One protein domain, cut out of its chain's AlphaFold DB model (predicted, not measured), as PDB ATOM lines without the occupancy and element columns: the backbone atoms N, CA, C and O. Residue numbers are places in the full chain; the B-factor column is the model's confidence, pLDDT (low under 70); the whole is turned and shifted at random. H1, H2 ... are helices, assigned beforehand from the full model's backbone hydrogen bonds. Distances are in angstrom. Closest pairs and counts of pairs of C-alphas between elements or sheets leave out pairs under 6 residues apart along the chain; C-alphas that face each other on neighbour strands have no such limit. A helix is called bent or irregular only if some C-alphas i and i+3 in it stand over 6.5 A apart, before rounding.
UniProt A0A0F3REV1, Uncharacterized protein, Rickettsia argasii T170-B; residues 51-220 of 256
ATOM      1  N   ILE A  51     100.169 116.912  67.460       57.44
ATOM      2  CA  ILE A  51     100.300 115.447  67.535       57.44
ATOM      3  C   ILE A  51      99.842 114.985  68.906       57.44
ATOM      4  O   ILE A  51     100.516 115.183  69.913       57.44
ATOM      5  N   LEU A  52      98.716 114.282  68.918       55.84
ATOM      6  CA  LEU A  52      98.197 113.681  70.133       55.84
ATOM      7  C   LEU A  52      99.021 112.454  70.518       55.84
ATOM      8  O   LEU A  52      99.438 111.650  69.676       55.84
ATOM      9  N   THR A  53      99.206 112.265  71.812       52.97
ATOM     10  CA  THR A  53      99.728 111.024  72.372       52.97
ATOM     11  C   THR A  53      98.730 109.880  72.185       52.97
ATOM     12  O   THR A  53      97.530 110.072  71.963       52.97
ATOM     13  N   HIS A  54      99.220 108.644  72.307       50.84
ATOM     14  CA  HIS A  54      98.358 107.464  72.260       50.84
ATOM     15  C   HIS A  54      97.250 107.513  73.326       50.84
ATOM     16  O   HIS A  54      96.106 107.153  73.052       50.84
ATOM     17  N   GLU A  55      97.580 108.003  74.522       45.69
ATOM     18  CA  GLU A  55      96.637 108.097  75.632       45.69
ATOM     19  C   GLU A  55      95.565 109.172  75.402       45.69
ATOM     20  O   GLU A  55      94.394 108.941  75.701       45.69
ATOM     21  N   GLU A  56      95.917 110.314  74.808       52.50
ATOM     22  CA  GLU A  56      94.947 111.352  74.432       52.50
ATOM     23  C   GLU A  56      93.985 110.864  73.347       52.50
ATOM     24  O   GLU A  56      92.773 111.046  73.465       52.50
ATOM     25  N   ILE A  57      94.494 110.161  72.330       55.47
ATOM     26  CA  ILE A  57      93.658 109.536  71.293       55.47
ATOM     27  C   ILE A  57      92.723 108.499  71.911       55.47
ATOM     28  O   ILE A  57      91.544 108.432  71.561       55.47
ATOM     29  N   PHE A  58      93.230 107.687  72.838       54.34
ATOM     30  CA  PHE A  58      92.421 106.705  73.544       54.34
ATOM     31  C   PHE A  58      91.306 107.375  74.358       54.34
ATOM     32  O   PHE A  58      90.147 106.982  74.224       54.34
ATOM     33  N   LYS A  59      91.623 108.416  75.138       57.53
ATOM     34  CA  LYS A  59      90.642 109.184  75.928       57.53
ATOM     35  C   LYS A  59      89.568 109.814  75.044       57.53
ATOM     36  O   LYS A  59      88.385 109.661  75.339       57.53
ATOM     37  N   LEU A  60      89.960 110.440  73.933       61.25
ATOM     38  CA  LEU A  60      89.022 111.010  72.963       61.25
ATOM     39  C   LEU A  60      88.104 109.937  72.378       61.25
ATOM     40  O   LEU A  60      86.886 110.091  72.394       61.25
ATOM     41  N   ASN A  61      88.658 108.812  71.926       62.12
ATOM     42  CA  ASN A  61      87.862 107.718  71.370       62.12
ATOM     43  C   ASN A  61      86.882 107.126  72.391       62.12
ATOM     44  O   ASN A  61      85.758 106.779  72.028       62.12
ATOM     45  N   GLN A  62      87.277 107.009  73.662       62.88
ATOM     46  CA  GLN A  62      86.373 106.561  74.723       62.88
ATOM     47  C   GLN A  62      85.252 107.571  74.970       62.88
ATOM     48  O   GLN A  62      84.089 107.174  75.049       62.88
ATOM     49  N   ALA A  63      85.571 108.867  75.016       63.75
ATOM     50  CA  ALA A  63      84.574 109.923  75.153       63.75
ATOM     51  C   ALA A  63      83.553 109.887  74.002       63.75
ATOM     52  O   ALA A  63      82.350 109.869  74.258       63.75
ATOM     53  N   TYR A  64      84.011 109.748  72.754       67.38
ATOM     54  CA  TYR A  64      83.137 109.601  71.583       67.38
ATOM     55  C   TYR A  64      82.247 108.355  71.653       67.38
ATOM     56  O   TYR A  64      81.052 108.433  71.362       67.38
ATOM     57  N   LYS A  65      82.788 107.206  72.080       69.44
ATOM     58  CA  LYS A  65      81.993 105.978  72.261       69.44
ATOM     59  C   LYS A  65      80.894 106.157  73.302       69.44
ATOM     60  O   LYS A  65      79.761 105.737  73.072       69.44
ATOM     61  N   VAL A  66      81.225 106.762  74.442       71.00
ATOM     62  CA  VAL A  66      80.257 107.040  75.509       71.00
ATOM     63  C   VAL A  66      79.190 108.010  75.011       71.00
ATOM     64  O   VAL A  66      78.004 107.737  75.189       71.00
ATOM     65  N   LEU A  67      79.590 109.079  74.316       68.62
ATOM     66  CA  LEU A  67      78.676 110.058  73.734       68.62
ATOM     67  C   LEU A  67      77.688 109.397  72.765       68.62
ATOM     68  O   LEU A  67      76.478 109.564  72.913       68.62
ATOM     69  N   HIS A  68      78.174 108.578  71.829       73.56
ATOM     70  CA  HIS A  68      77.312 107.911  70.855       73.56
ATOM     71  C   HIS A  68      76.395 106.856  71.499       73.56
ATOM     72  O   HIS A  68      75.216 106.746  71.150       73.56
ATOM     73  N   LYS A  69      76.894 106.117  72.500       76.75
ATOM     74  CA  LYS A  69      76.079 105.174  73.280       76.75
ATOM     75  C   LYS A  69      74.958 105.894  74.031       76.75
ATOM     76  O   LYS A  69      73.816 105.433  73.999       76.75
ATOM     77  N   ASN A  70      75.270 107.018  74.674       71.50
ATOM     78  CA  ASN A  70      74.293 107.835  75.392       71.50
ATOM     79  C   ASN A  70      73.257 108.423  74.437       71.50
ATOM     80  O   ASN A  70      72.066 108.363  74.724       71.50
ATOM     81  N   TYR A  71      73.695 108.900  73.271       75.19
ATOM     82  CA  TYR A  71      72.808 109.392  72.225       75.19
ATOM     83  C   TYR A  71      71.803 108.334  71.766       75.19
ATOM     84  O   TYR A  71      70.599 108.591  71.725       75.19
ATOM     85  N   LYS A  72      72.280 107.117  71.472       81.38
ATOM     86  CA  LYS A  72      71.415 106.000  71.075       81.38
ATOM     87  C   LYS A  72      70.411 105.650  72.174       81.38
ATOM     88  O   LYS A  72      69.236 105.465  71.880       81.38
ATOM     89  N   LYS A  73      70.873 105.589  73.427       80.06
ATOM     90  CA  LYS A  73      70.024 105.302  74.588       80.06
ATOM     91  C   LYS A  73      68.918 106.350  74.748       80.06
ATOM     92  O   LYS A  73      67.751 105.984  74.762       80.06
ATOM     93  N   ILE A  74      69.273 107.633  74.789       75.44
ATOM     94  CA  ILE A  74      68.309 108.732  74.963       75.44
ATOM     95  C   ILE A  74      67.355 108.847  73.771       75.44
ATOM     96  O   ILE A  74      66.189 109.183  73.947       75.44
ATOM     97  N   THR A  75      67.810 108.530  72.559       79.00
ATOM     98  CA  THR A  75      66.933 108.497  71.382       79.00
ATOM     99  C   THR A  75      65.869 107.405  71.492       79.00
ATOM    100  O   THR A  75      64.711 107.655  71.155       79.00
ATOM    101  N   GLU A  76      66.234 106.218  71.985       87.00
ATOM    102  CA  GLU A  76      65.271 105.134  72.206       87.00
ATOM    103  C   GLU A  76      64.321 105.458  73.368       87.00
ATOM    104  O   GLU A  76      63.110 105.341  73.205       87.00
ATOM    105  N   GLU A  77      64.842 105.969  74.490       82.38
ATOM    106  CA  GLU A  77      64.029 106.426  75.631       82.38
ATOM    107  C   GLU A  77      63.025 107.506  75.209       82.38
ATOM    108  O   GLU A  77      61.852 107.440  75.561       82.38
ATOM    109  N   HIS A  78      63.448 108.465  74.382       84.69
ATOM    110  CA  HIS A  78      62.576 109.499  73.831       84.69
ATOM    111  C   HIS A  78      61.445 108.900  72.985       84.69
ATOM    112  O   HIS A  78      60.287 109.301  73.102       84.69
ATOM    113  N   LYS A  79      61.759 107.933  72.116       89.31
ATOM    114  CA  LYS A  79      60.763 107.260  71.272       89.31
ATOM    115  C   LYS A  79      59.766 106.458  72.112       89.31
ATOM    116  O   LYS A  79      58.562 106.524  71.853       89.31
ATOM    117  N   GLN A  80      60.257 105.729  73.111       88.62
ATOM    118  CA  GLN A  80      59.421 104.959  74.022       88.62
ATOM    119  C   GLN A  80      58.505 105.882  74.837       88.62
ATOM    120  O   GLN A  80      57.291 105.698  74.810       88.62
ATOM    121  N   ALA A  81      59.047 106.940  75.443       82.62
ATOM    122  CA  ALA A  81      58.270 107.879  76.249       82.62
ATOM    123  C   ALA A  81      57.160 108.578  75.439       82.62
ATOM    124  O   ALA A  81      56.050 108.764  75.932       82.62
ATOM    125  N   HIS A  82      57.405 108.913  74.165       89.69
ATOM    126  CA  HIS A  82      56.350 109.429  73.282       89.69
ATOM    127  C   HIS A  82      55.286 108.387  72.923       89.69
ATOM    128  O   HIS A  82      54.125 108.747  72.718       89.69
ATOM    129  N   THR A  83      55.662 107.113  72.831       91.75
ATOM    130  CA  THR A  83      54.713 106.021  72.580       91.75
ATOM    131  C   THR A  83      53.782 105.856  73.779       91.75
ATOM    132  O   THR A  83      52.566 105.927  73.612       91.75
ATOM    133  N   GLU A  84      54.346 105.779  74.985       89.12
ATOM    134  CA  GLU A  84      53.603 105.695  76.249       89.12
ATOM    135  C   GLU A  84      52.696 106.922  76.456       89.12
ATOM    136  O   GLU A  84      51.525 106.792  76.813       89.12
ATOM    137  N   LEU A  85      53.190 108.126  76.140       90.38
ATOM    138  CA  LEU A  85      52.392 109.354  76.195       90.38
ATOM    139  C   LEU A  85      51.178 109.297  75.250       90.38
ATOM    140  O   LEU A  85      50.081 109.734  75.605       90.38
ATOM    141  N   ASN A  86      51.358 108.770  74.037       94.00
ATOM    142  CA  ASN A  86      50.276 108.631  73.063       94.00
ATOM    143  C   ASN A  86      49.242 107.588  73.499       94.00
ATOM    144  O   ASN A  86      48.044 107.815  73.328       94.00
ATOM    145  N   GLU A  87      49.682 106.467  74.067       93.69
ATOM    146  CA  GLU A  87      48.793 105.447  74.630       93.69
ATOM    147  C   GLU A  87      47.968 106.005  75.788       93.69
ATOM    148  O   GLU A  87      46.746 105.867  75.797       93.69
ATOM    149  N   LEU A  88      48.599 106.741  76.700       92.31
ATOM    150  CA  LEU A  88      47.913 107.357  77.830       92.31
ATOM    151  C   LEU A  88      46.858 108.382  77.386       92.31
ATOM    152  O   LEU A  88      45.739 108.385  77.900       92.31
ATOM    153  N   ASN A  89      47.165 109.207  76.381       94.75
ATOM    154  CA  ASN A  89      46.190 110.134  75.794       94.75
ATOM    155  C   ASN A  89      45.001 109.402  75.143       94.75
ATOM    156  O   ASN A  89      43.860 109.858  75.259       94.75
ATOM    157  N   LYS A  90      45.242 108.264  74.476       97.00
ATOM    158  CA  LYS A  90      44.169 107.419  73.922       97.00
ATOM    159  C   LYS A  90      43.284 106.852  75.030       97.00
ATOM    160  O   LYS A  90      42.064 106.938  74.912       97.00
ATOM    161  N   THR A  91      43.872 106.341  76.112       95.75
ATOM    162  CA  THR A  91      43.128 105.830  77.274       95.75
ATOM    163  C   THR A  91      42.253 106.914  77.895       95.75
ATOM    164  O   THR A  91      41.061 106.697  78.087       95.75
ATOM    165  N   ILE A  92      42.799 108.112  78.118       95.75
ATOM    166  CA  ILE A  92      42.046 109.259  78.653       95.75
ATOM    167  C   ILE A  92      40.880 109.633  77.736       95.75
ATOM    168  O   ILE A  92      39.777 109.901  78.214       95.75
ATOM    169  N   THR A  93      41.107 109.634  76.422       96.94
ATOM    170  CA  THR A  93      40.075 109.956  75.430       96.94
ATOM    171  C   THR A  93      38.959 108.910  75.442       96.94
ATOM    172  O   THR A  93      37.788 109.275  75.478       96.94
ATOM    173  N   ASN A  94      39.309 107.622  75.494       96.75
ATOM    174  CA  ASN A  94      38.345 106.524  75.578       96.75
ATOM    175  C   ASN A  94      37.524 106.582  76.879       96.75
ATOM    176  O   ASN A  94      36.300 106.534  76.832       96.75
ATOM    177  N   LEU A  95      38.169 106.774  78.035       95.19
ATOM    178  CA  LEU A  95      37.477 106.929  79.323       95.19
ATOM    179  C   LEU A  95      36.537 108.143  79.327       95.19
ATOM    180  O   LEU A  95      35.410 108.062  79.812       95.19
ATOM    181  N   SER A  96      36.979 109.257  78.739       94.88
ATOM    182  CA  SER A  96      36.152 110.460  78.595       94.88
ATOM    183  C   SER A  96      34.936 110.209  77.702       94.88
ATOM    184  O   SER A  96      33.856 110.711  77.999       94.88
ATOM    185  N   GLN A  97      35.092 109.418  76.637       95.25
ATOM    186  CA  GLN A  97      34.000 109.032  75.745       95.25
ATOM    187  C   GLN A  97      33.016 108.075  76.430       95.25
ATOM    188  O   GLN A  97      31.812 108.303  76.354       95.25
ATOM    189  N   GLN A  98      33.507 107.070  77.163       94.31
ATOM    190  CA  GLN A  98      32.659 106.162  77.943       94.31
ATOM    191  C   GLN A  98      31.823 106.930  78.969       94.31
ATOM    192  O   GLN A  98      30.630 106.693  79.089       94.31
ATOM    193  N   LEU A  99      32.400 107.921  79.654       93.50
ATOM    194  CA  LEU A  99      31.663 108.768  80.600       93.50
ATOM    195  C   LEU A  99      30.540 109.606  79.964       93.50
ATOM    196  O   LEU A  99      29.666 110.081  80.689       93.50
ATOM    197  N   GLN A 100      30.549 109.801  78.642       92.88
ATOM    198  CA  GLN A 100      29.481 110.490  77.910       92.88
ATOM    199  C   GLN A 100      28.327 109.551  77.514       92.88
ATOM    200  O   GLN A 100      27.284 110.030  77.057       92.88
ATOM    201  N   GLU A 101      28.475 108.234  77.691       92.69
ATOM    202  CA  GLU A 101      27.435 107.259  77.368       92.69
ATOM    203  C   GLU A 101      26.216 107.407  78.289       92.69
ATOM    204  O   GLU A 101      26.310 107.553  79.512       92.69
ATOM    205  N   LYS A 102      25.020 107.365  77.693       87.12
ATOM    206  CA  LYS A 102      23.758 107.438  78.439       87.12
ATOM    207  C   LYS A 102      23.427 106.078  79.056       87.12
ATOM    208  O   LYS A 102      23.637 105.046  78.433       87.12
ATOM    209  N   GLY A 103      22.817 106.090  80.242       87.62
ATOM    210  CA  GLY A 103      22.325 104.872  80.902       87.62
ATOM    211  C   GLY A 103      23.353 104.145  81.775       87.62
ATOM    212  O   GLY A 103      23.083 103.036  82.228       87.62
ATOM    213  N   LEU A 104      24.509 104.757  82.050       90.12
ATOM    214  CA  LEU A 104      25.484 104.214  82.994       90.12
ATOM    215  C   LEU A 104      24.929 104.178  84.424       90.12
ATOM    216  O   LEU A 104      24.370 105.156  84.923       90.12
ATOM    217  N   ALA A 105      25.151 103.059  85.115       94.12
ATOM    218  CA  ALA A 105      24.839 102.945  86.534       94.12
ATOM    219  C   ALA A 105      25.692 103.937  87.359       94.12
ATOM    220  O   ALA A 105      26.886 104.083  87.077       94.12
ATOM    221  N   PRO A 106      25.149 104.567  88.423       92.88
ATOM    222  CA  PRO A 106      25.882 105.550  89.230       92.88
ATOM    223  C   PRO A 106      27.229 105.046  89.767       92.88
ATOM    224  O   PRO A 106      28.214 105.785  89.774       92.88
ATOM    225  N   GLN A 107      27.290 103.771  90.163       93.94
ATOM    226  CA  GLN A 107      28.523 103.137  90.630       93.94
ATOM    227  C   GLN A 107      29.591 103.092  89.527       93.94
ATOM    228  O   GLN A 107      30.742 103.449  89.768       93.94
ATOM    229  N   LYS A 108      29.191 102.750  88.296       93.31
ATOM    230  CA  LYS A 108      30.101 102.679  87.149       93.31
ATOM    231  C   LYS A 108      30.633 104.056  86.755       93.31
ATOM    232  O   LYS A 108      31.807 104.188  86.435       93.31
ATOM    233  N   VAL A 109      29.797 105.094  86.842       93.69
ATOM    234  CA  VAL A 109      30.229 106.487  86.627       93.69
ATOM    235  C   VAL A 109      31.297 106.892  87.644       93.69
ATOM    236  O   VAL A 109      32.276 107.540  87.281       93.69
ATOM    237  N   LYS A 110      31.128 106.515  88.918       94.75
ATOM    238  CA  LYS A 110      32.102 106.818  89.974       94.75
ATOM    239  C   LYS A 110      33.447 106.128  89.725       94.75
ATOM    240  O   LYS A 110      34.480 106.776  89.861       94.75
ATOM    241  N   GLU A 111      33.429 104.857  89.329       95.00
ATOM    242  CA  GLU A 111      34.636 104.102  88.957       95.00
ATOM    243  C   GLU A 111      35.365 104.744  87.770       95.00
ATOM    244  O   GLU A 111      36.546 105.065  87.882       95.00
ATOM    245  N   LEU A 112      34.651 105.014  86.669       95.12
ATOM    246  CA  LEU A 112      35.229 105.613  85.461       95.12
ATOM    247  C   LEU A 112      35.812 107.010  85.715       95.12
ATOM    248  O   LEU A 112      36.847 107.353  85.150       95.12
ATOM    249  N   LYS A 113      35.180 107.822  86.576       95.25
ATOM    250  CA  LYS A 113      35.736 109.123  86.986       95.25
ATOM    251  C   LYS A 113      37.043 108.968  87.758       95.25
ATOM    252  O   LYS A 113      37.991 109.684  87.454       95.25
ATOM    253  N   GLY A 114      37.108 108.032  88.707       94.25
ATOM    254  CA  GLY A 114      38.335 107.770  89.461       94.25
ATOM    255  C   GLY A 114      39.479 107.285  88.564       94.25
ATOM    256  O   GLY A 114      40.609 107.749  88.693       94.25
ATOM    257  N   GLU A 115      39.179 106.405  87.607       95.31
ATOM    258  CA  GLU A 115      40.157 105.920  86.628       95.31
ATOM    259  C   GLU A 115      40.628 107.044  85.686       95.31
ATOM    260  O   GLU A 115      41.825 107.186  85.422       95.31
ATOM    261  N   LEU A 116      39.711 107.911  85.243       94.19
ATOM    262  CA  LEU A 116      40.044 109.084  84.438       94.19
ATOM    263  C   LEU A 116      40.955 110.062  85.199       94.19
ATOM    264  O   LEU A 116      41.961 110.503  84.642       94.19
ATOM    265  N   GLU A 117      40.631 110.387  86.452       93.25
ATOM    266  CA  GLU A 117      41.448 111.257  87.310       93.25
ATOM    267  C   GLU A 117      42.857 110.681  87.504       93.25
ATOM    268  O   GLU A 117      43.850 111.397  87.344       93.25
ATOM    269  N   PHE A 118      42.960 109.373  87.757       92.81
ATOM    270  CA  PHE A 118      44.240 108.678  87.866       92.81
ATOM    271  C   PHE A 118      45.083 108.811  86.587       92.81
ATOM    272  O   PHE A 118      46.246 109.220  86.645       92.81
ATOM    273  N   HIS A 119      44.508 108.521  85.416       89.31
ATOM    274  CA  HIS A 119      45.241 108.618  84.152       89.31
ATOM    275  C   HIS A 119      45.617 110.060  83.789       89.31
ATOM    276  O   HIS A 119      46.696 110.288  83.237       89.31
ATOM    277  N   GLN A 120      44.783 111.047  84.128       90.94
ATOM    278  CA  GLN A 120      45.111 112.464  83.953       90.94
ATOM    279  C   GLN A 120      46.301 112.894  84.819       90.94
ATOM    280  O   GLN A 120      47.146 113.662  84.352       90.94
ATOM    281  N   GLU A 121      46.409 112.386  86.045       90.88
ATOM    282  CA  GLU A 121      47.560 112.667  86.904       90.88
ATOM    283  C   GLU A 121      48.828 111.982  86.379       90.88
ATOM    284  O   GLU A 121      49.874 112.621  86.234       90.88
ATOM    285  N   MET A 122      48.714 110.720  85.949       88.69
ATOM    286  CA  MET A 122      49.801 110.008  85.267       88.69
ATOM    287  C   MET A 122      50.283 110.745  84.011       88.69
ATOM    288  O   MET A 122      51.483 110.736  83.720       88.69
ATOM    289  N   LEU A 123      49.381 111.423  83.291       89.38
ATOM    290  CA  LEU A 123      49.717 112.192  82.094       89.38
ATOM    291  C   LEU A 123      50.582 113.406  82.427       89.38
ATOM    292  O   LEU A 123      51.527 113.691  81.691       89.38
ATOM    293  N   LYS A 124      50.303 114.111  83.529       87.81
ATOM    294  CA  LYS A 124      51.140 115.237  83.979       87.81
ATOM    295  C   LYS A 124      52.559 114.768  84.298       87.81
ATOM    296  O   LYS A 124      53.523 115.386  83.848       87.81
ATOM    297  N   ILE A 125      52.677 113.644  85.008       86.38
ATOM    298  CA  ILE A 125      53.966 113.039  85.367       86.38
ATOM    299  C   ILE A 125      54.739 112.622  84.105       86.38
ATOM    300  O   ILE A 125      55.908 112.979  83.955       86.38
ATOM    301  N   HIS A 126      54.085 111.929  83.165       85.31
ATOM    302  CA  HIS A 126      54.718 111.494  81.914       85.31
ATOM    303  C   HIS A 126      55.149 112.670  81.032       85.31
ATOM    304  O   HIS A 126      56.244 112.635  80.477       85.31
ATOM    305  N   LYS A 127      54.349 113.741  80.937       87.19
ATOM    306  CA  LYS A 127      54.738 114.955  80.197       87.19
ATOM    307  C   LYS A 127      56.023 115.570  80.750       87.19
ATOM    308  O   LYS A 127      56.938 115.850  79.980       87.19
ATOM    309  N   ALA A 128      56.124 115.707  82.073       82.94
ATOM    310  CA  ALA A 128      57.333 116.218  82.717       82.94
ATOM    311  C   ALA A 128      58.549 115.297  82.494       82.94
ATOM    312  O   ALA A 128      59.683 115.765  82.385       82.94
ATOM    313  N   HIS A 129      58.338 113.979  82.423       82.38
ATOM    314  CA  HIS A 129      59.399 113.028  82.100       82.38
ATOM    315  C   HIS A 129      59.890 113.163  80.649       82.38
ATOM    316  O   HIS A 129      61.098 113.262  80.429       82.38
ATOM    317  N   VAL A 130      58.973 113.247  79.677       82.12
ATOM    318  CA  VAL A 130      59.294 113.472  78.256       82.12
ATOM    319  C   VAL A 130      60.094 114.762  78.079       82.12
ATOM    320  O   VAL A 130      61.123 114.748  77.411       82.12
ATOM    321  N   GLU A 131      59.695 115.852  78.739       84.12
ATOM    322  CA  GLU A 131      60.406 117.135  78.673       84.12
ATOM    323  C   GLU A 131      61.862 117.025  79.169       84.12
ATOM    324  O   GLU A 131      62.788 117.557  78.549       84.12
ATOM    325  N   LYS A 132      62.106 116.271  80.250       80.06
ATOM    326  CA  LYS A 132      63.471 116.002  80.743       80.06
ATOM    327  C   LYS A 132      64.310 115.225  79.730       80.06
ATOM    328  O   LYS A 132      65.492 115.538  79.552       80.06
ATOM    329  N   ILE A 133      63.721 114.225  79.070       77.12
ATOM    330  CA  ILE A 133      64.407 113.456  78.025       77.12
ATOM    331  C   ILE A 133      64.711 114.359  76.827       77.12
ATOM    332  O   ILE A 133      65.830 114.336  76.314       77.12
ATOM    333  N   GLU A 134      63.761 115.193  76.407       82.19
ATOM    334  CA  GLU A 134      63.933 116.111  75.281       82.19
ATOM    335  C   GLU A 134      65.059 117.123  75.542       82.19
ATOM    336  O   GLU A 134      65.913 117.345  74.682       82.19
ATOM    337  N   ASN A 135      65.129 117.677  76.754       80.19
ATOM    338  CA  ASN A 135      66.223 118.558  77.162       80.19
ATOM    339  C   ASN A 135      67.576 117.830  77.171       80.19
ATOM    340  O   ASN A 135      68.562 118.355  76.654       80.19
ATOM    341  N   SER A 136      67.620 116.600  77.686       77.50
ATOM    342  CA  SER A 136      68.838 115.774  77.674       77.50
ATOM    343  C   SER A 136      69.303 115.470  76.246       77.50
ATOM    344  O   SER A 136      70.494 115.541  75.944       77.50
ATOM    345  N   LYS A 137      68.358 115.191  75.343       78.38
ATOM    346  CA  LYS A 137      68.622 114.967  73.922       78.38
ATOM    347  C   LYS A 137      69.187 116.219  73.250       78.38
ATOM    348  O   LYS A 137      70.210 116.118  72.583       78.38
ATOM    349  N   LYS A 138      68.594 117.395  73.493       78.00
ATOM    350  CA  LYS A 138      69.079 118.685  72.962       78.00
ATOM    351  C   LYS A 138      70.528 118.972  73.364       78.00
ATOM    352  O   LYS A 138      71.312 119.405  72.524       78.00
ATOM    353  N   ILE A 139      70.894 118.711  74.621       74.69
ATOM    354  CA  ILE A 139      72.273 118.886  75.110       74.69
ATOM    355  C   ILE A 139      73.230 117.944  74.369       74.69
ATOM    356  O   ILE A 139      74.289 118.372  73.912       74.69
ATOM    357  N   LEU A 140      72.851 116.674  74.201       71.69
ATOM    358  CA  LEU A 140      73.672 115.708  73.469       71.69
ATOM    359  C   LEU A 140      73.822 116.058  71.986       71.69
ATOM    360  O   LEU A 140      74.930 115.968  71.461       71.69
ATOM    361  N   ASP A 141      72.744 116.483  71.324       72.62
ATOM    362  CA  ASP A 141      72.782 116.940  69.931       72.62
ATOM    363  C   ASP A 141      73.768 118.113  69.767       72.62
ATOM    364  O   ASP A 141      74.574 118.132  68.836       72.62
ATOM    365  N   GLN A 142      73.761 119.075  70.698       71.31
ATOM    366  CA  GLN A 142      74.695 120.205  70.682       71.31
ATOM    367  C   GLN A 142      76.157 119.770  70.844       71.31
ATOM    368  O   GLN A 142      77.019 120.270  70.115       71.31
ATOM    369  N   GLU A 143      76.444 118.835  71.754       69.62
ATOM    370  CA  GLU A 143      77.807 118.333  71.969       69.62
ATOM    371  C   GLU A 143      78.326 117.576  70.737       69.62
ATOM    372  O   GLU A 143      79.466 117.774  70.315       69.62
ATOM    373  N   ILE A 144      77.469 116.778  70.087       71.06
ATOM    374  CA  ILE A 144      77.799 116.099  68.825       71.06
ATOM    375  C   ILE A 144      78.124 117.126  67.732       71.06
ATOM    376  O   ILE A 144      79.182 117.040  67.105       71.06
ATOM    377  N   ILE A 145      77.273 118.142  67.539       71.38
ATOM    378  CA  ILE A 145      77.490 119.199  66.536       71.38
ATOM    379  C   ILE A 145      78.809 119.938  66.786       71.38
ATOM    380  O   ILE A 145      79.537 120.267  65.843       71.38
ATOM    381  N   LYS A 146      79.126 120.240  68.048       69.81
ATOM    382  CA  LYS A 146      80.375 120.907  68.427       69.81
ATOM    383  C   LYS A 146      81.586 120.054  68.046       69.81
ATOM    384  O   LYS A 146      82.484 120.551  67.363       69.81
ATOM    385  N   HIS A 147      81.573 118.773  68.403       65.88
ATOM    386  CA  HIS A 147      82.639 117.845  68.047       65.88
ATOM    387  C   HIS A 147      82.814 117.681  66.531       65.88
ATOM    388  O   HIS A 147      83.941 117.679  66.031       65.88
ATOM    389  N   GLU A 148      81.723 117.606  65.767       69.19
ATOM    390  CA  GLU A 148      81.786 117.541  64.304       69.19
ATOM    391  C   GLU A 148      82.427 118.796  63.694       69.19
ATOM    392  O   GLU A 148      83.250 118.697  62.774       69.19
ATOM    393  N   LYS A 149      82.089 119.983  64.216       66.50
ATOM    394  CA  LYS A 149      82.699 121.254  63.794       66.50
ATOM    395  C   LYS A 149      84.199 121.271  64.076       66.50
ATOM    396  O   LYS A 149      84.972 121.558  63.162       66.50
ATOM    397  N   GLU A 150      84.615 120.929  65.294       63.62
ATOM    398  CA  GLU A 150      86.032 120.854  65.680       63.62
ATOM    399  C   GLU A 150      86.802 119.864  64.798       63.62
ATOM    400  O   GLU A 150      87.854 120.190  64.242       63.62
ATOM    401  N   HIS A 151      86.237 118.676  64.572       67.88
ATOM    402  CA  HIS A 151      86.832 117.667  63.706       67.88
ATOM    403  C   HIS A 151      87.008 118.164  62.260       67.88
ATOM    404  O   HIS A 151      88.043 117.897  61.634       67.88
ATOM    405  N   ASN A 152      86.025 118.888  61.713       65.56
ATOM    406  CA  ASN A 152      86.094 119.453  60.363       65.56
ATOM    407  C   ASN A 152      87.127 120.583  60.253       65.56
ATOM    408  O   ASN A 152      87.903 120.596  59.298       65.56
ATOM    409  N   ILE A 153      87.213 121.467  61.252       62.19
ATOM    410  CA  ILE A 153      88.262 122.495  61.324       62.19
ATOM    411  C   ILE A 153      89.645 121.834  61.326       62.19
ATOM    412  O   ILE A 153      90.515 122.202  60.533       62.19
ATOM    413  N   ASN A 154      89.836 120.809  62.157       63.59
ATOM    414  CA  ASN A 154      91.108 120.092  62.248       63.59
ATOM    415  C   ASN A 154      91.450 119.350  60.949       63.59
ATOM    416  O   ASN A 154      92.602 119.347  60.513       63.59
ATOM    417  N   LYS A 155      90.448 118.795  60.258       69.25
ATOM    418  CA  LYS A 155      90.624 118.185  58.933       69.25
ATOM    419  C   LYS A 155      91.185 119.187  57.923       69.25
ATOM    420  O   LYS A 155      92.108 118.856  57.173       69.25
ATOM    421  N   ASP A 156      90.636 120.398  57.893       68.25
ATOM    422  CA  ASP A 156      91.063 121.442  56.964       68.25
ATOM    423  C   ASP A 156      92.454 121.979  57.308       68.25
ATOM    424  O   ASP A 156      93.274 122.159  56.401       68.25
ATOM    425  N   LYS A 157      92.765 122.146  58.601       65.25
ATOM    426  CA  LYS A 157      94.120 122.472  59.075       65.25
ATOM    427  C   LYS A 157      95.140 121.435  58.598       65.25
ATOM    428  O   LYS A 157      96.099 121.793  57.915       65.25
ATOM    429  N   ILE A 158      94.886 120.146  58.841       65.94
ATOM    430  CA  ILE A 158      95.769 119.045  58.414       65.94
ATOM    431  C   ILE A 158      95.915 119.010  56.887       65.94
ATOM    432  O   ILE A 158      96.998 118.736  56.365       65.94
ATOM    433  N   LYS A 159      94.851 119.301  56.130       73.31
ATOM    434  CA  LYS A 159      94.909 119.357  54.661       73.31
ATOM    435  C   LYS A 159      95.798 120.503  54.161       73.31
ATOM    436  O   LYS A 159      96.607 120.277  53.254       73.31
ATOM    437  N   LYS A 160      95.663 121.704  54.734       73.56
ATOM    438  CA  LYS A 160      96.498 122.874  54.405       73.56
ATOM    439  C   LYS A 160      97.963 122.601  54.739       73.56
ATOM    440  O   LYS A 160      98.817 122.692  53.858       73.56
ATOM    441  N   LEU A 161      98.222 122.137  55.961       69.00
ATOM    442  CA  LEU A 161      99.541 121.735  56.438       69.00
ATOM    443  C   LEU A 161     100.184 120.696  55.507       69.00
ATOM    444  O   LEU A 161     101.297 120.877  55.021       69.00
ATOM    445  N   GLY A 162      99.439 119.648  55.159       74.50
ATOM    446  CA  GLY A 162      99.901 118.606  54.250       74.50
ATOM    447  C   GLY A 162     100.228 119.084  52.841       74.50
ATOM    448  O   GLY A 162     101.083 118.487  52.193       74.50
ATOM    449  N   SER A 163      99.560 120.129  52.352       76.62
ATOM    450  CA  SER A 163      99.850 120.710  51.036       76.62
ATOM    451  C   SER A 163     101.193 121.443  51.068       76.62
ATOM    452  O   SER A 163     102.061 121.154  50.246       76.62
ATOM    453  N   ASN A 164     101.405 122.269  52.097       75.12
ATOM    454  CA  ASN A 164     102.643 123.020  52.303       75.12
ATOM    455  C   ASN A 164     103.851 122.092  52.505       75.12
ATOM    456  O   ASN A 164     104.883 122.257  51.856       75.12
ATOM    457  N   ILE A 165     103.721 121.078  53.367       77.38
ATOM    458  CA  ILE A 165     104.822 120.156  53.683       77.38
ATOM    459  C   ILE A 165     105.166 119.273  52.481       77.38
ATOM    460  O   ILE A 165     106.342 119.085  52.183       77.38
ATOM    461  N   LYS A 166     104.170 118.758  51.744       79.81
ATOM    462  CA  LYS A 166     104.426 117.940  50.545       79.81
ATOM    463  C   LYS A 166     105.148 118.712  49.455       79.81
ATOM    464  O   LYS A 166     106.009 118.142  48.794       79.81
ATOM    465  N   GLU A 167     104.771 119.966  49.222       81.75
ATOM    466  CA  GLU A 167     105.428 120.785  48.207       81.75
ATOM    467  C   GLU A 167     106.890 121.053  48.578       81.75
ATOM    468  O   GLU A 167     107.779 120.885  47.746       81.75
ATOM    469  N   ARG A 168     107.144 121.392  49.845       76.06
ATOM    470  CA  ARG A 168     108.492 121.636  50.369       76.06
ATOM    471  C   ARG A 168     109.353 120.372  50.366       76.06
ATOM    472  O   ARG A 168     110.476 120.409  49.876       76.06
ATOM    473  N   TYR A 169     108.801 119.236  50.789       77.69
ATOM    474  CA  TYR A 169     109.478 117.936  50.753       77.69
ATOM    475  C   TYR A 169     109.874 117.507  49.334       77.69
ATOM    476  O   TYR A 169     110.932 116.920  49.150       77.69
ATOM    477  N   LYS A 170     109.071 117.830  48.308       81.69
ATOM    478  CA  LYS A 170     109.449 117.567  46.906       81.69
ATOM    479  C   LYS A 170     110.685 118.358  46.463       81.69
ATOM    480  O   LYS A 170     111.413 117.869  45.606       81.69
ATOM    481  N   LYS A 171     110.881 119.570  46.995       80.50
ATOM    482  CA  LYS A 171     111.995 120.463  46.638       80.50
ATOM    483  C   LYS A 171     113.258 120.129  47.434       80.50
ATOM    484  O   LYS A 171     114.325 120.004  46.848       80.50
ATOM    485  N   GLU A 172     113.126 119.938  48.746       75.69
ATOM    486  CA  GLU A 172     114.243 119.695  49.674       75.69
ATOM    487  C   GLU A 172     113.916 118.524  50.632       75.69
ATOM    488  O   GLU A 172     113.570 118.745  51.797       75.69
ATOM    489  N   PRO A 173     113.999 117.258  50.175       78.50
ATOM    490  CA  PRO A 173     113.545 116.103  50.955       78.50
ATOM    491  C   PRO A 173     114.258 115.938  52.300       78.50
ATOM    492  O   PRO A 173     113.622 115.615  53.298       78.50
ATOM    493  N   GLU A 174     115.572 116.165  52.331       78.19
ATOM    494  CA  GLU A 174     116.412 115.961  53.518       78.19
ATOM    495  C   GLU A 174     116.089 116.971  54.627       78.19
ATOM    496  O   GLU A 174     116.054 116.608  55.800       78.19
ATOM    497  N   LYS A 175     115.752 118.212  54.259       75.56
ATOM    498  CA  LYS A 175     115.405 119.289  55.197       75.56
ATOM    499  C   LYS A 175     114.009 119.129  55.800       75.56
ATOM    500  O   LYS A 175     113.770 119.542  56.929       75.56
ATOM    501  N   TYR A 176     113.082 118.541  55.046       74.12
ATOM    502  CA  TYR A 176     111.663 118.483  55.407       74.12
ATOM    503  C   TYR A 176     111.162 117.079  55.772       74.12
ATOM    504  O   TYR A 176     109.959 116.891  55.967       74.12
ATOM    505  N   LEU A 177     112.058 116.092  55.884       76.69
ATOM    506  CA  LEU A 177     111.711 114.706  56.208       76.69
ATOM    507  C   LEU A 177     110.974 114.587  57.552       76.69
ATOM    508  O   LEU A 177     109.904 113.985  57.590       76.69
ATOM    509  N   ASP A 178     111.497 115.205  58.617       73.19
ATOM    510  CA  ASP A 178     110.892 115.171  59.962       73.19
ATOM    511  C   ASP A 178     109.464 115.744  59.967       73.19
ATOM    512  O   ASP A 178     108.520 115.116  60.449       73.19
ATOM    513  N   ALA A 179     109.273 116.910  59.341       71.44
ATOM    514  CA  ALA A 179     107.957 117.529  59.212       71.44
ATOM    515  C   ALA A 179     106.979 116.653  58.413       71.44
ATOM    516  O   ALA A 179     105.793 116.566  58.741       71.44
ATOM    517  N   TYR A 180     107.466 115.993  57.359       75.31
ATOM    518  CA  TYR A 180     106.653 115.094  56.552       75.31
ATOM    519  C   TYR A 180     106.224 113.848  57.334       75.31
ATOM    520  O   TYR A 180     105.049 113.481  57.283       75.31
ATOM    521  N   GLU A 181     107.125 113.230  58.099       76.19
ATOM    522  CA  GLU A 181     106.806 112.079  58.953       76.19
ATOM    523  C   GLU A 181     105.755 112.434  60.011       76.19
ATOM    524  O   GLU A 181     104.728 111.756  60.120       76.19
ATOM    525  N   LYS A 182     105.935 113.560  60.704       72.06
ATOM    526  CA  LYS A 182     104.973 114.091  61.681       72.06
ATOM    527  C   LYS A 182     103.609 114.416  61.063       72.06
ATOM    528  O   LYS A 182     102.573 114.058  61.620       72.06
ATOM    529  N   TYR A 183     103.574 114.998  59.863       75.62
ATOM    530  CA  TYR A 183     102.327 115.198  59.118       75.62
ATOM    531  C   TYR A 183     101.597 113.880  58.814       75.62
ATOM    532  O   TYR A 183     100.367 113.809  58.910       75.62
ATOM    533  N   ILE A 184     102.328 112.828  58.433       75.00
ATOM    534  CA  ILE A 184     101.728 111.513  58.183       75.00
ATOM    535  C   ILE A 184     101.122 110.944  59.470       75.00
ATOM    536  O   ILE A 184     100.013 110.405  59.417       75.00
ATOM    537  N   VAL A 185     101.796 111.108  60.613       70.00
ATOM    538  CA  VAL A 185     101.257 110.739  61.933       70.00
ATOM    539  C   VAL A 185      99.954 111.494  62.208       70.00
ATOM    540  O   VAL A 185      98.921 110.843  62.362       70.00
ATOM    541  N   LEU A 186      99.958 112.829  62.141       67.38
ATOM    542  CA  LEU A 186      98.770 113.680  62.333       67.38
ATOM    543  C   LEU A 186      97.583 113.250  61.468       67.38
ATOM    544  O   LEU A 186      96.461 113.061  61.940       67.38
ATOM    545  N   LYS A 187      97.835 113.048  60.172       70.50
ATOM    546  CA  LYS A 187      96.811 112.620  59.215       70.50
ATOM    547  C   LYS A 187      96.202 111.268  59.596       70.50
ATOM    548  O   LYS A 187      95.000 111.064  59.417       70.50
ATOM    549  N   ASN A 188      97.018 110.333  60.074       71.56
ATOM    550  CA  ASN A 188      96.555 109.008  60.469       71.56
ATOM    551  C   ASN A 188      95.762 109.050  61.782       71.56
ATOM    552  O   ASN A 188      94.732 108.385  61.870       71.56
ATOM    553  N   GLN A 189      96.190 109.859  62.754       66.44
ATOM    554  CA  GLN A 189      95.474 110.068  64.016       66.44
ATOM    555  C   GLN A 189      94.080 110.652  63.771       66.44
ATOM    556  O   GLN A 189      93.085 110.091  64.228       66.44
ATOM    557  N   HIS A 190      93.989 111.702  62.951       67.25
ATOM    558  CA  HIS A 190      92.710 112.304  62.564       67.25
ATOM    559  C   HIS A 190      91.774 111.293  61.885       67.25
ATOM    560  O   HIS A 190      90.592 111.206  62.213       67.25
ATOM    561  N   LYS A 191      92.314 110.445  60.998       67.69
ATOM    562  CA  LYS A 191      91.534 109.380  60.353       67.69
ATOM    563  C   LYS A 191      91.020 108.338  61.355       67.69
ATOM    564  O   LYS A 191      89.901 107.863  61.181       67.69
ATOM    565  N   ALA A 192      91.818 107.978  62.360       63.56
ATOM    566  CA  ALA A 192      91.456 106.981  63.367       63.56
ATOM    567  C   ALA A 192      90.349 107.471  64.318       63.56
ATOM    568  O   ALA A 192      89.503 106.677  64.718       63.56
ATOM    569  N   ILE A 193      90.326 108.770  64.631       60.25
ATOM    570  CA  ILE A 193      89.324 109.384  65.519       60.25
ATOM    571  C   ILE A 193      87.928 109.440  64.860       60.25
ATOM    572  O   ILE A 193      86.917 109.402  65.552       60.25
ATOM    573  N   LYS A 194      87.838 109.454  63.520       56.88
ATOM    574  CA  LYS A 194      86.561 109.567  62.784       56.88
ATOM    575  C   LYS A 194      85.706 108.287  62.764       56.88
ATOM    576  O   LYS A 194      84.495 108.366  62.594       56.88
ATOM    577  N   THR A 195      86.307 107.102  62.842       50.12
ATOM    578  CA  THR A 195      85.596 105.824  62.641       50.12
ATOM    579  C   THR A 195      85.164 105.200  63.965       50.12
ATOM    580  O   THR A 195      85.833 104.277  64.418       50.12
ATOM    581  N   ASP A 196      84.087 105.693  64.590       44.47
ATOM    582  CA  ASP A 196      83.350 105.064  65.715       44.47
ATOM    583  C   ASP A 196      84.210 104.368  66.794       44.47
ATOM    584  O   ASP A 196      83.851 103.328  67.354       44.47
ATOM    585  N   GLY A 197      85.406 104.894  67.067       41.41
ATOM    586  CA  GLY A 197      86.392 104.254  67.936       41.41
ATOM    587  C   GLY A 197      86.697 102.775  67.616       41.41
ATOM    588  O   GLY A 197      87.197 102.056  68.492       41.41
ATOM    589  N   VAL A 198      86.429 102.294  66.396       34.44
ATOM    590  CA  VAL A 198      87.008 101.048  65.891       34.44
ATOM    591  C   VAL A 198      88.413 101.394  65.431       34.44
ATOM    592  O   VAL A 198      88.671 101.710  64.268       34.44
ATOM    593  N   ILE A 199      89.342 101.335  66.380       39.53
ATOM    594  CA  ILE A 199      90.747 101.104  66.077       39.53
ATOM    595  C   ILE A 199      90.764  99.771  65.315       39.53
ATOM    596  O   ILE A 199      90.694  98.711  65.926       39.53
ATOM    597  N   LYS A 200      90.799  99.803  63.976       35.09
ATOM    598  CA  LYS A 200      91.339  98.676  63.207       35.09
ATOM    599  C   LYS A 200      92.832  98.689  63.465       35.09
ATOM    600  O   LYS A 200      93.570  99.312  62.713       35.09
ATOM    601  N   ASP A 201      93.167  98.102  64.604       37.38
ATOM    602  CA  ASP A 201      94.461  97.777  65.167       37.38
ATOM    603  C   ASP A 201      95.584  98.804  64.983       37.38
ATOM    604  O   ASP A 201      95.984  99.214  63.893       37.38
ATOM    605  N   ILE A 202      96.228  99.103  66.106       41.25
ATOM    606  CA  ILE A 202      97.588  99.653  66.177       41.25
ATOM    607  C   ILE A 202      98.563  98.850  65.279       41.25
ATOM    608  O   ILE A 202      99.567  99.396  64.817       41.25
ATOM    609  N   ASP A 203      98.219  97.612  64.899       38.78
ATOM    610  CA  ASP A 203      98.913  96.851  63.857       38.78
ATOM    611  C   ASP A 203      99.027  97.582  62.524       38.78
ATOM    612  O   ASP A 203     100.039  97.407  61.854       38.78
ATOM    613  N   HIS A 204      98.071  98.423  62.110       45.25
ATOM    614  CA  HIS A 204      98.223  99.174  60.861       45.25
ATOM    615  C   HIS A 204      99.304 100.257  60.974       45.25
ATOM    616  O   HIS A 204     100.002 100.519  59.996       45.25
ATOM    617  N   HIS A 205      99.499 100.843  62.159       40.59
ATOM    618  CA  HIS A 205     100.568 101.812  62.403       40.59
ATOM    619  C   HIS A 205     101.942 101.135  62.319       40.59
ATOM    620  O   HIS A 205     102.798 101.589  61.560       40.59
ATOM    621  N   ASN A 206     102.098  99.972  62.960       43.44
ATOM    622  CA  ASN A 206     103.310  99.156  62.853       43.44
ATOM    623  C   ASN A 206     103.524  98.618  61.429       43.44
ATOM    624  O   ASN A 206     104.645  98.638  60.932       43.44
ATOM    625  N   LYS A 207     102.466  98.214  60.707       44.06
ATOM    626  CA  LYS A 207     102.561  97.781  59.297       44.06
ATOM    627  C   LYS A 207     102.984  98.911  58.367       44.06
ATOM    628  O   LYS A 207     103.756  98.669  57.445       44.06
ATOM    629  N   VAL A 208     102.474 100.125  58.574       48.56
ATOM    630  CA  VAL A 208     102.802 101.294  57.747       48.56
ATOM    631  C   VAL A 208     104.211 101.796  58.055       48.56
ATOM    632  O   VAL A 208     104.957 102.040  57.112       48.56
ATOM    633  N   ILE A 209     104.620 101.857  59.327       44.75
ATOM    634  CA  ILE A 209     106.005 102.166  59.718       44.75
ATOM    635  C   ILE A 209     106.966 101.107  59.165       44.75
ATOM    636  O   ILE A 209     107.967 101.454  58.545       44.75
ATOM    637  N   ASN A 210     106.624  99.820  59.275       46.31
ATOM    638  CA  ASN A 210     107.424  98.744  58.690       46.31
ATOM    639  C   ASN A 210     107.482  98.838  57.164       46.31
ATOM    640  O   ASN A 210     108.542  98.621  56.589       46.31
ATOM    641  N   LYS A 211     106.395  99.222  56.487       49.59
ATOM    642  CA  LYS A 211     106.395  99.426  55.032       49.59
ATOM    643  C   LYS A 211     107.256 100.625  54.620       49.59
ATOM    644  O   LYS A 211     108.027 100.506  53.677       49.59
ATOM    645  N   ILE A 212     107.207 101.728  55.370       48.00
ATOM    646  CA  ILE A 212     108.083 102.895  55.178       48.00
ATOM    647  C   ILE A 212     109.552 102.511  55.408       48.00
ATOM    648  O   ILE A 212     110.413 102.897  54.621       48.00
ATOM    649  N   ASN A 213     109.852 101.699  56.423       45.81
ATOM    650  CA  ASN A 213     111.205 101.202  56.686       45.81
ATOM    651  C   ASN A 213     111.688 100.211  55.609       45.81
ATOM    652  O   ASN A 213     112.857 100.242  55.217       45.81
ATOM    653  N   VAL A 214     110.797  99.376  55.064       49.66
ATOM    654  CA  VAL A 214     111.081  98.482  53.924       49.66
ATOM    655  C   VAL A 214     111.343  99.278  52.640       49.66
ATOM    656  O   VAL A 214     112.264  98.961  51.890       49.66
ATOM    657  N   ASP A 215     110.589 100.345  52.389       50.38
ATOM    658  CA  ASP A 215     110.797 101.201  51.218       50.38
ATOM    659  C   ASP A 215     112.073 102.059  51.362       50.38
ATOM    660  O   ASP A 215     112.818 102.217  50.391       50.38
ATOM    661  N   LYS A 216     112.407 102.517  52.582       55.34
ATOM    662  CA  LYS A 216     113.698 103.160  52.907       55.34
ATOM    663  C   LYS A 216     114.880 102.215  52.674       55.34
ATOM    664  O   LYS A 216     115.851 102.607  52.033       55.34
ATOM    665  N   THR A 217     114.793 100.964  53.133       50.91
ATOM    666  CA  THR A 217     115.861  99.962  52.946       50.91
ATOM    667  C   THR A 217     116.014  99.535  51.486       50.91
ATOM    668  O   THR A 217     117.142  99.414  51.016       50.91
ATOM    669  N   LYS A 218     114.922  99.403  50.720       57.59
ATOM    670  CA  LYS A 218     114.986  99.162  49.264       57.59
ATOM    671  C   LYS A 218     115.581 100.339  48.494       57.59
ATOM    672  O   LYS A 218     116.414 100.129  47.615       57.59
ATOM    673  N   SER A 219     115.187 101.568  48.827       57.75
ATOM    674  CA  SER A 219     115.735 102.783  48.215       57.75
ATOM    675  C   SER A 219     117.236 102.922  48.497       57.75
ATOM    676  O   SER A 219     118.024 103.145  47.577       57.75
ATOM    677  N   LEU A 220     117.656 102.679  49.743       53.69
ATOM    678  CA  LEU A 220     119.064 102.698  50.137       53.69
ATOM    679  C   LEU A 220     119.867 101.577  49.459       53.69
ATOM    680  O   LEU A 220     120.941 101.837  48.926       53.69
TER     681      LEU A 220
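This is residues 51 to 220 of the 256 residues of an uncharacterized protein of Rickettsia argasii T170-B (UniProt A0A0F3REV1). A long, thin rod is built along one very long helix, H2, with H1 folded back along one part of it and the shorter H3 folded back along its last part. H4 lies off to the side near H3, and its residues 210 to 220 stick out. The printed part has 170 residues with four named helices, H1 to H4 in that order, and no named strand; the class is all helix. It is extended, with a radius of gyration of the C-alphas of 29.8 A and spans of 101 by 27 by 22 A.

H1, residues 54 to 98, begins at C-alpha 54 (98.358, 107.464, 72.260) and is 66.0 A long. H2, residues 106 to 171, is 97.2 A long and begins at C-alpha 106 (25.882, 105.550, 89.230). H3, residues 173 to 194, is 30.2 A long; it is irregular, with C-alphas 175 and 178 7.7 A apart, and has a kink of 32 degrees near residue 180. H4, residues 203 to 220, is 25.1 A long and ends at C-alpha 220 (119.064, 102.698, 50.137).

H1, H2 and H3 form an up and down bundle, each helix running against the one before it. The hairpin of H1 and H2 has a shallow tilt of 26 degrees; H2 touches H1 with residues 112 to 144 alone, and the closest C-alphas, of Ala 81 and Val 130, are 6.0 A apart. The hairpin of H2 and H3 has a shallow tilt of 11 degrees; H2 touches H3 with residues 154 to 169 alone, closest at the C-alphas of Tyr 169 and Tyr 176, 5.2 A. H1 touches H3 with residues 57 to 61 alone, the same way at a shallow tilt of 23 degrees, closest at the C-alphas of Asn 61 and Ile 193, 6.3 A. H3 and H4 are near each other, with closest C-alphas 8.5 A apart; H4 is apart from H1 and H2. Every O i to N i+4 pair is within hydrogen-bond range in H1, H2 and H4, and 15 of 18 are in H3.

The C-alphas of Gly 103 and Leu 220, the two farthest apart, are 101.5 A apart. The printed part has no cut; the link from H2 to H3 is tight, and the other two are short. Mean pLDDT of the printed part is 73.4, with residues 51 to 65 and 189 to 220 among those under 70.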